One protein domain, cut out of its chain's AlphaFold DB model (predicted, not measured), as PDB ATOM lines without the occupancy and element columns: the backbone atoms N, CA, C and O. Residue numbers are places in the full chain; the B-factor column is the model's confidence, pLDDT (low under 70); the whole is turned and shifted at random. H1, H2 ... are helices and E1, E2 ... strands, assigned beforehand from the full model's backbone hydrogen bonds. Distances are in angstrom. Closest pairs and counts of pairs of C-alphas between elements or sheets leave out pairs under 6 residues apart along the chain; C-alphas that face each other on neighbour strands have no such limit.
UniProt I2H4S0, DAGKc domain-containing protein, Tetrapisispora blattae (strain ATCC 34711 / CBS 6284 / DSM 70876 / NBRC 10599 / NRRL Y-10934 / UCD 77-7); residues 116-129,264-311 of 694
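Overview. This is residues 116 to 129 and 264 to 311 of the 694 residues of the protein "DAGKc domain-containing protein" of Tetrapisispora blattae (strain ATCC 34711 / CBS 6284 / DSM 70876 / NBRC 10599 / NRRL Y-10934 / UCD 77-7) (UniProt I2H4S0). What does the model look like? A long, twisted sheet is made of the two-stranded hairpin E2 and E3 with the short strand E1 beside E2, and the helix H1 packs on one face of it over E1 and part of E2, running along the strands, while the far part of the hairpin, round its turn at residues 277 and 278, is left bare. The hairpin makes the longest axis. What is the make-up? The printed part has 62 residues with three named strands and one named helix, along the chain E1, E2, E3, H1; the sheet's order is E1, E2, E3, all antiparallel, and the class is mixed, helices and strands. It is only just compact, close to loose, with a radius of gyration of the C-alphas of 12.7 A, and elongated, spanning 42 by 22 by 16 A.

Along the chain. Where are the strands? E2 holds residues 265 to 276 and measures 30.6 A from first to last C-alpha; E3 holds residues 279 to 290 and measures 31.9 A. E1, residues 119 to 124, measures 14.7 A and begins at C-alpha 119, (149.289, 103.027, 169.010). Where is the helix? H1 holds residues 299 to 310, measures 16.5 A, and ends at C-alpha 310, (145.694, 99.650, 172.517).

Arrangement. How do E2 and E3 pair? They are a hairpin of antiparallel neighbours, their directions at 162 degrees, with N 270 and O 285 within hydrogen-bond range at 2.8 A. E2 bends by 53 degrees at residue 273 and E3 by 56 degrees at residue 286. How does E1 join? It is an edge strand, antiparallel to E2 at 155 degrees, with N 271 and O 121 within hydrogen-bond range at 2.8 A. Where is H1? It is on the sheet at a height over the sheet of 8.0 A, over E1 and E2, along the strands at 14 degrees to E2 on the local plane, and with the sheet it makes two layers, a helix on one face of a sheet. Its closest C-alphas to E1 are those of Val 303 and Ala 122, 5.6 A apart, and every O i to N i+4 pair in H1 is within hydrogen-bond range.

Size, cuts and confidence. How far does it reach? The two C-alphas farthest apart, those of Asn 278 and Asn 296, are 41.9 A apart. Where is the cut, and how are the other links? Residues 130 to 263 are not printed, and C-alphas 129 and 264 are 13.9 A apart across the cut. The link E2 to E3 is tight and the link E3 to H1 is short. Where is confidence low? The mean pLDDT of the printed part is 84.6; residues 126 to 129 and 292 to 300, of which 299 and 300 belong to H1, are under 70.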
ATOM      1  N   TYR A 116     151.392 100.113 173.666       95.56
ATOM      2  CA  TYR A 116     149.981 100.069 173.245       95.56
ATOM      3  C   TYR A 116     149.241 101.405 173.470       95.56
ATOM      4  O   TYR A 116     148.380 101.796 172.678       95.56
ATOM      5  N   THR A 117     149.640 102.170 174.490       94.31
ATOM      6  CA  THR A 117     149.131 103.523 174.777       94.31
ATOM      7  C   THR A 117     149.432 104.541 173.670       94.31
ATOM      8  O   THR A 117     148.666 105.488 173.496       94.31
ATOM      9  N   ARG A 118     150.501 104.348 172.884       95.62
ATOM     10  CA  ARG A 118     150.903 105.229 171.769       95.62
ATOM     11  C   ARG A 118     150.311 104.797 170.418       95.62
ATOM     12  O   ARG A 118     150.306 105.599 169.484       95.62
ATOM     13  N   ILE A 119     149.822 103.560 170.278       96.69
ATOM     14  CA  ILE A 119     149.289 103.027 169.010       96.69
ATOM     15  C   ILE A 119     147.905 103.621 168.712       96.69
ATOM     16  O   ILE A 119     146.983 103.512 169.510       96.69
ATOM     17  N   LEU A 120     147.747 104.237 167.542       96.31
ATOM     18  CA  LEU A 120     146.517 104.881 167.066       96.31
ATOM     19  C   LEU A 120     145.674 103.929 166.205       96.31
ATOM     20  O   LEU A 120     144.452 103.908 166.317       96.31
ATOM     21  N   ASN A 121     146.317 103.137 165.345       96.50
ATOM     22  CA  ASN A 121     145.645 102.165 164.482       96.50
ATOM     23  C   ASN A 121     146.562 100.978 164.138       96.50
ATOM     24  O   ASN A 121     147.785 101.120 164.134       96.50
ATOM     25  N   ALA A 122     145.974  99.844 163.759       94.69
ATOM     26  CA  ALA A 122     146.661  98.731 163.113       94.69
ATOM     27  C   ALA A 122     145.839  98.251 161.907       94.69
ATOM     28  O   ALA A 122     144.612  98.232 161.962       94.69
ATOM     29  N   GLU A 123     146.495  97.871 160.811       92.94
ATOM     30  CA  GLU A 123     145.833  97.338 159.613       92.94
ATOM     31  C   GLU A 123     146.715  96.322 158.873       92.94
ATOM     32  O   GLU A 123     147.937  96.347 158.993       92.94
ATOM     33  N   HIS A 124     146.114  95.407 158.110       88.19
ATOM     34  CA  HIS A 124     146.863  94.405 157.346       88.19
ATOM     35  C   HIS A 124     147.488  95.005 156.077       88.19
ATOM     36  O   HIS A 124     146.834  95.757 155.354       88.19
ATOM     37  N   VAL A 125     148.732  94.631 155.764       82.81
ATOM     38  CA  VAL A 125     149.432  95.058 154.543       82.81
ATOM     39  C   VAL A 125     149.401  93.940 153.508       82.81
ATOM     40  O   VAL A 125     150.166  92.979 153.570       82.81
ATOM     41  N   GLY A 126     148.516  94.094 152.526       66.94
ATOM     42  CA  GLY A 126     148.314  93.149 151.430       66.94
ATOM     43  C   GLY A 126     146.866  92.675 151.345       66.94
ATOM     44  O   GLY A 126     146.117  92.766 152.320       66.94
ATOM     45  N   ARG A 127     146.479  92.171 150.166       47.12
ATOM     46  CA  ARG A 127     145.122  91.664 149.908       47.12
ATOM     47  C   ARG A 127     144.732  90.617 150.941       47.12
ATOM     48  O   ARG A 127     145.500  89.698 151.229       47.12
ATOM     49  N   THR A 128     143.520  90.733 151.459       47.22
ATOM     50  CA  THR A 128     142.934  89.705 152.310       47.22
ATOM     51  C   THR A 128     142.735  88.408 151.512       47.22
ATOM     52  O   THR A 128     142.464  88.445 150.306       47.22
ATOM     53  N   PRO A 129     142.777  87.231 152.166       44.69
ATOM     54  CA  PRO A 129     142.387  85.973 151.530       44.69
ATOM     55  C   PRO A 129     140.954  85.988 150.970       44.69
ATOM     56  O   PRO A 129     140.642  85.192 150.088       44.69
ATOM     57  N   ARG A 264     154.034  81.314 160.208       72.56
ATOM     58  CA  ARG A 264     152.957  82.197 159.777       72.56
ATOM     59  C   ARG A 264     153.362  83.576 160.243       72.56
ATOM     60  O   ARG A 264     153.330  83.835 161.436       72.56
ATOM     61  N   HIS A 265     153.768  84.425 159.316       76.19
ATOM     62  CA  HIS A 265     153.968  85.836 159.592       76.19
ATOM     63  C   HIS A 265     152.783  86.633 159.036       76.19
ATOM     64  O   HIS A 265     152.177  86.226 158.042       76.19
ATOM     65  N   ALA A 266     152.464  87.766 159.657       83.38
ATOM     66  CA  ALA A 266     151.542  88.753 159.103       83.38
ATOM     67  C   ALA A 266     152.216  90.124 159.040       83.38
ATOM     68  O   ALA A 266     152.775  90.584 160.035       83.38
ATOM     69  N   THR A 267     152.131  90.783 157.884       89.50
ATOM     70  CA  THR A 267     152.612  92.157 157.724       89.50
ATOM     71  C   THR A 267     151.522  93.114 158.192       89.50
ATOM     72  O   THR A 267     150.471  93.219 157.556       89.50
ATOM     73  N   ILE A 268     151.752  93.791 159.314       91.00
ATOM     74  CA  ILE A 268     150.807  94.724 159.933       91.00
ATOM     75  C   ILE A 268     151.382  96.139 159.869       91.00
ATOM     76  O   ILE A 268     152.505  96.384 160.301       91.00
ATOM     77  N   ARG A 269     150.589  97.084 159.367       93.62
ATOM     78  CA  ARG A 269     150.876  98.516 159.401       93.62
ATOM     79  C   ARG A 269     150.347  99.093 160.700       93.62
ATOM     80  O   ARG A 269     149.140  99.248 160.881       93.62
ATOM     81  N   VAL A 270     151.264  99.426 161.592       94.38
ATOM     82  CA  VAL A 270     150.989 100.102 162.856       94.38
ATOM     83  C   VAL A 270     151.074 101.605 162.614       94.38
ATOM     84  O   VAL A 270     152.049 102.110 162.063       94.38
ATOM     85  N   THR A 271     150.045 102.340 163.020       96.69
ATOM     86  CA  THR A 271     150.069 103.806 163.089       96.69
ATOM     87  C   THR A 271     150.144 104.198 164.556       96.69
ATOM     88  O   THR A 271     149.300 103.762 165.333       96.69
ATOM     89  N   PHE A 272     151.132 104.993 164.955       96.50
ATOM     90  CA  PHE A 272     151.377 105.355 166.355       96.50
ATOM     91  C   PHE A 272     151.813 106.815 166.501       96.50
ATOM     92  O   PHE A 272     152.280 107.439 165.549       96.50
ATOM     93  N   ALA A 273     151.649 107.368 167.698       97.00
ATOM     94  CA  ALA A 273     152.083 108.710 168.054       97.00
ATOM     95  C   ALA A 273     153.576 108.708 168.449       97.00
ATOM     96  O   ALA A 273     153.904 108.331 169.576       97.00
ATOM     97  N   LYS A 274     154.480 109.130 167.546       95.25
ATOM     98  CA  LYS A 274     155.896 109.393 167.891       95.25
ATOM     99  C   LYS A 274     156.016 110.818 168.438       95.25
ATOM    100  O   LYS A 274     155.432 111.737 167.865       95.25
ATOM    101  N   LEU A 275     156.810 111.001 169.490       94.56
ATOM    102  CA  LEU A 275     157.321 112.314 169.879       94.56
ATOM    103  C   LEU A 275     158.272 112.852 168.793       94.56
ATOM    104  O   LEU A 275     159.101 112.108 168.266       94.56
ATOM    105  N   VAL A 276     158.122 114.130 168.447       93.38
ATOM    106  CA  VAL A 276     159.039 114.905 167.601       93.38
ATOM    107  C   VAL A 276     159.133 116.305 168.205       93.38
ATOM    108  O   VAL A 276     158.144 117.043 168.222       93.38
ATOM    109  N   LYS A 277     160.316 116.673 168.711       92.12
ATOM    110  CA  LYS A 277     160.483 117.827 169.614       92.12
ATOM    111  C   LYS A 277     159.504 117.709 170.794       92.12
ATOM    112  O   LYS A 277     159.538 116.704 171.490       92.12
ATOM    113  N   ASN A 278     158.600 118.672 170.980       93.00
ATOM    114  CA  ASN A 278     157.677 118.722 172.120       93.00
ATOM    115  C   ASN A 278     156.252 118.242 171.769       93.00
ATOM    116  O   ASN A 278     155.344 118.392 172.584       93.00
ATOM    117  N   ASP A 279     156.026 117.712 170.561       96.62
ATOM    118  CA  ASP A 279     154.698 117.337 170.062       96.62
ATOM    119  C   ASP A 279     154.632 115.885 169.586       96.62
ATOM    120  O   ASP A 279     155.597 115.312 169.080       96.62
ATOM    121  N   LEU A 280     153.440 115.301 169.682       97.56
ATOM    122  CA  LEU A 280     153.133 113.989 169.138       97.56
ATOM    123  C   LEU A 280     152.652 114.106 167.691       97.56
ATOM    124  O   LEU A 280     151.730 114.861 167.382       97.56
ATOM    125  N   VAL A 281     153.236 113.305 166.803       96.94
ATOM    126  CA  VAL A 281     152.826 113.206 165.397       96.94
ATOM    127  C   VAL A 281     152.536 111.754 165.015       96.94
ATOM    128  O   VAL A 281     153.238 110.842 165.466       96.94
ATOM    129  N   PRO A 282     151.524 111.494 164.169       96.94
ATOM    130  CA  PRO A 282     151.259 110.148 163.686       96.94
ATOM    131  C   PRO A 282     152.379 109.697 162.738       96.94
ATOM    132  O   PRO A 282     152.655 110.336 161.720       96.94
ATOM    133  N   LYS A 283     153.006 108.564 163.048       94.69
ATOM    134  CA  LYS A 283     153.917 107.836 162.157       94.69
ATOM    135  C   LYS A 283     153.319 106.472 161.825       94.69
ATOM    136  O   LYS A 283     152.565 105.907 162.614       94.69
ATOM    137  N   ARG A 284     153.620 105.967 160.628       92.69
ATOM    138  CA  ARG A 284     153.199 104.647 160.136       92.69
ATOM    139  C   ARG A 284     154.428 103.767 159.991       92.69
ATOM    140  O   ARG A 284     155.455 104.255 159.530       92.69
ATOM    141  N   PHE A 285     154.308 102.504 160.372       87.69
ATOM    142  CA  PHE A 285     155.402 101.549 160.335       87.69
ATOM    143  C   PHE A 285     154.881 100.137 160.048       87.69
ATOM    144  O   PHE A 285     153.908  99.702 160.665       87.69
ATOM    145  N   ASP A 286     155.516  99.434 159.112       90.94
ATOM    146  CA  ASP A 286     155.076  98.119 158.640       90.94
ATOM    147  C   ASP A 286     155.962  97.028 159.263       90.94
ATOM    148  O   ASP A 286     157.158  96.943 158.975       90.94
ATOM    149  N   VAL A 287     155.370  96.189 160.118       88.94
ATOM    150  CA  VAL A 287     156.059  95.124 160.868       88.94
ATOM    151  C   VAL A 287     155.651  93.730 160.405       88.94
ATOM    152  O   VAL A 287     154.486  93.476 160.110       88.94
ATOM    153  N   GLU A 288     156.609  92.804 160.392       89.06
ATOM    154  CA  GLU A 288     156.384  91.369 160.208       89.06
ATOM    155  C   GLU A 288     156.200  90.707 161.588       89.06
ATOM    156  O   GLU A 288     157.167  90.544 162.333       89.06
ATOM    157  N   ILE A 289     154.966  90.345 161.952       86.19
ATOM    158  CA  ILE A 289     154.654  89.728 163.255       86.19
ATOM    159  C   ILE A 289     154.632  88.202 163.121       86.19
ATOM    160  O   ILE A 289     153.887  87.671 162.294       86.19
ATOM    161  N   ASP A 290     155.416  87.495 163.944       78.69
ATOM    162  CA  ASP A 290     155.417  86.025 164.010       78.69
ATOM    163  C   ASP A 290     154.179  85.513 164.776       78.69
ATOM    164  O   ASP A 290     153.946  85.861 165.935       78.69
ATOM    165  N   LEU A 291     153.365  84.686 164.113       74.94
ATOM    166  CA  LEU A 291     152.114  84.131 164.638       74.94
ATOM    167  C   LEU A 291     152.274  82.715 165.210       74.94
ATOM    168  O   LEU A 291     151.274  82.052 165.484       74.94
ATOM    169  N   THR A 292     153.498  82.215 165.400       69.69
ATOM    170  CA  THR A 292     153.735  80.894 166.017       69.69
ATOM    171  C   THR A 292     153.169  80.782 167.436       69.69
ATOM    172  O   THR A 292     152.654  79.722 167.788       69.69
ATOM    173  N   SER A 293     153.147  81.877 168.206       66.06
ATOM    174  CA  SER A 293     152.462  81.967 169.511       66.06
ATOM    175  C   SER A 293     150.927  81.959 169.417       66.06
ATOM    176  O   SER A 293     150.249  81.767 170.423       66.06
ATOM    177  N   PHE A 294     150.362  82.150 168.221       69.94
ATOM    178  CA  PHE A 294     148.925  82.279 167.970       69.94
ATOM    179  C   PHE A 294     148.455  81.275 166.894       69.94
ATOM    180  O   PHE A 294     147.954  81.682 165.842       69.94
ATOM    181  N   PRO A 295     148.585  79.949 167.114       57.66
ATOM    182  CA  PRO A 295     148.462  78.929 166.060       57.66
ATOM    183  C   PRO A 295     147.127  78.923 165.291       57.66
ATOM    184  O   PRO A 295     147.089  78.497 164.133       57.66
ATOM    185  N   ASN A 296     146.050  79.429 165.902       64.19
ATOM    186  CA  ASN A 296     144.717  79.516 165.299       64.19
ATOM    187  C   ASN A 296     144.381  80.900 164.699       64.19
ATOM    188  O   ASN A 296     143.383  81.006 163.993       64.19
ATOM    189  N   ALA A 297     145.181  81.945 164.940       61.06
ATOM    190  CA  ALA A 297     144.837  83.328 164.592       61.06
ATOM    191  C   ALA A 297     145.062  83.665 163.108       61.06
ATOM    192  O   ALA A 297     146.120  83.395 162.530       61.06
ATOM    193  N   SER A 298     144.075  84.304 162.484       64.50
ATOM    194  CA  SER A 298     144.225  85.041 161.227       64.50
ATOM    195  C   SER A 298     144.951  86.375 161.448       64.50
ATOM    196  O   SER A 298     145.120  86.833 162.577       64.50
ATOM    197  N   SER A 299     145.352  87.052 160.370       60.09
ATOM    198  CA  SER A 299     145.931  88.396 160.480       60.09
ATOM    199  C   SER A 299     144.928  89.463 160.951       60.09
ATOM    200  O   SER A 299     145.348  90.472 161.513       60.09
ATOM    201  N   LEU A 300     143.617  89.235 160.797       65.69
ATOM    202  CA  LEU A 300     142.570  90.122 161.323       65.69
ATOM    203  C   LEU A 300     142.408  89.984 162.844       65.69
ATOM    204  O   LEU A 300     142.162  90.979 163.526       65.69
ATOM    205  N   ASP A 301     142.621  88.783 163.387       78.81
ATOM    206  CA  ASP A 301     142.612  88.548 164.836       78.81
ATOM    207  C   ASP A 301     143.809  89.241 165.506       78.81
ATOM    208  O   ASP A 301     143.687  89.776 166.603       78.81
ATOM    209  N   VAL A 302     144.953  89.309 164.815       85.94
ATOM    210  CA  VAL A 302     146.163  90.018 165.270       85.94
ATOM    211  C   VAL A 302     145.961  91.535 165.257       85.94
ATOM    212  O   VAL A 302     146.314  92.204 166.225       85.94
ATOM    213  N   VAL A 303     145.349  92.086 164.200       90.81
ATOM    214  CA  VAL A 303     144.953  93.507 164.158       90.81
ATOM    215  C   VAL A 303     143.978  93.834 165.291       90.81
ATOM    216  O   VAL A 303     144.163  94.833 165.984       90.81
ATOM    217  N   SER A 304     142.980  92.975 165.513       89.56
ATOM    218  CA  SER A 304     142.009  93.132 166.602       89.56
ATOM    219  C   SER A 304     142.701  93.105 167.966       89.56
ATOM    220  O   SER A 304     142.564  94.060 168.719       89.56
ATOM    221  N   LEU A 305     143.554  92.107 168.230       90.31
ATOM    222  CA  LEU A 305     144.327  91.982 169.470       90.31
ATOM    223  C   LEU A 305     145.210  93.210 169.751       90.31
ATOM    224  O   LEU A 305     145.259  93.672 170.889       90.31
ATOM    225  N   ILE A 306     145.886  93.757 168.733       93.56
ATOM    226  CA  ILE A 306     146.675  94.992 168.876       93.56
ATOM    227  C   ILE A 306     145.763  96.164 169.239       93.56
ATOM    228  O   ILE A 306     146.087  96.922 170.151       93.56
ATOM    229  N   LEU A 307     144.631  96.330 168.550       94.06
ATOM    230  CA  LEU A 307     143.703  97.434 168.798       94.06
ATOM    231  C   LEU A 307     143.020  97.321 170.164       94.06
ATOM    232  O   LEU A 307     142.924  98.322 170.865       94.06
ATOM    233  N   ASP A 308     142.624  96.126 170.590       92.50
ATOM    234  CA  ASP A 308     141.987  95.905 171.888       92.50
ATOM    235  C   ASP A 308     142.981  96.136 173.035       92.50
ATOM    236  O   ASP A 308     142.662  96.856 173.980       92.50
ATOM    237  N   ARG A 309     144.235  95.675 172.904       93.69
ATOM    238  CA  ARG A 309     145.333  96.037 173.825       93.69
ATOM    239  C   ARG A 309     145.674  97.533 173.791       93.69
ATOM    240  O   ARG A 309     146.054  98.100 174.810       93.69
ATOM    241  N   SER A 310     145.487  98.199 172.653       94.69
ATOM    242  CA  SER A 310     145.694  99.650 172.517       94.69
ATOM    243  C   SER A 310     144.559 100.489 173.106       94.69
ATOM    244  O   SER A 310     144.769 101.672 173.372       94.69
ATOM    245  N   TYR A 311     143.364  99.930 173.296       93.19
ATOM    246  CA  TYR A 311     142.156 100.667 173.681       93.19
ATOM    247  C   TYR A 311     141.401 100.010 174.860       93.19
ATOM    248  O   TYR A 311     140.208 100.241 175.016       93.19
TER     249      TYR A 311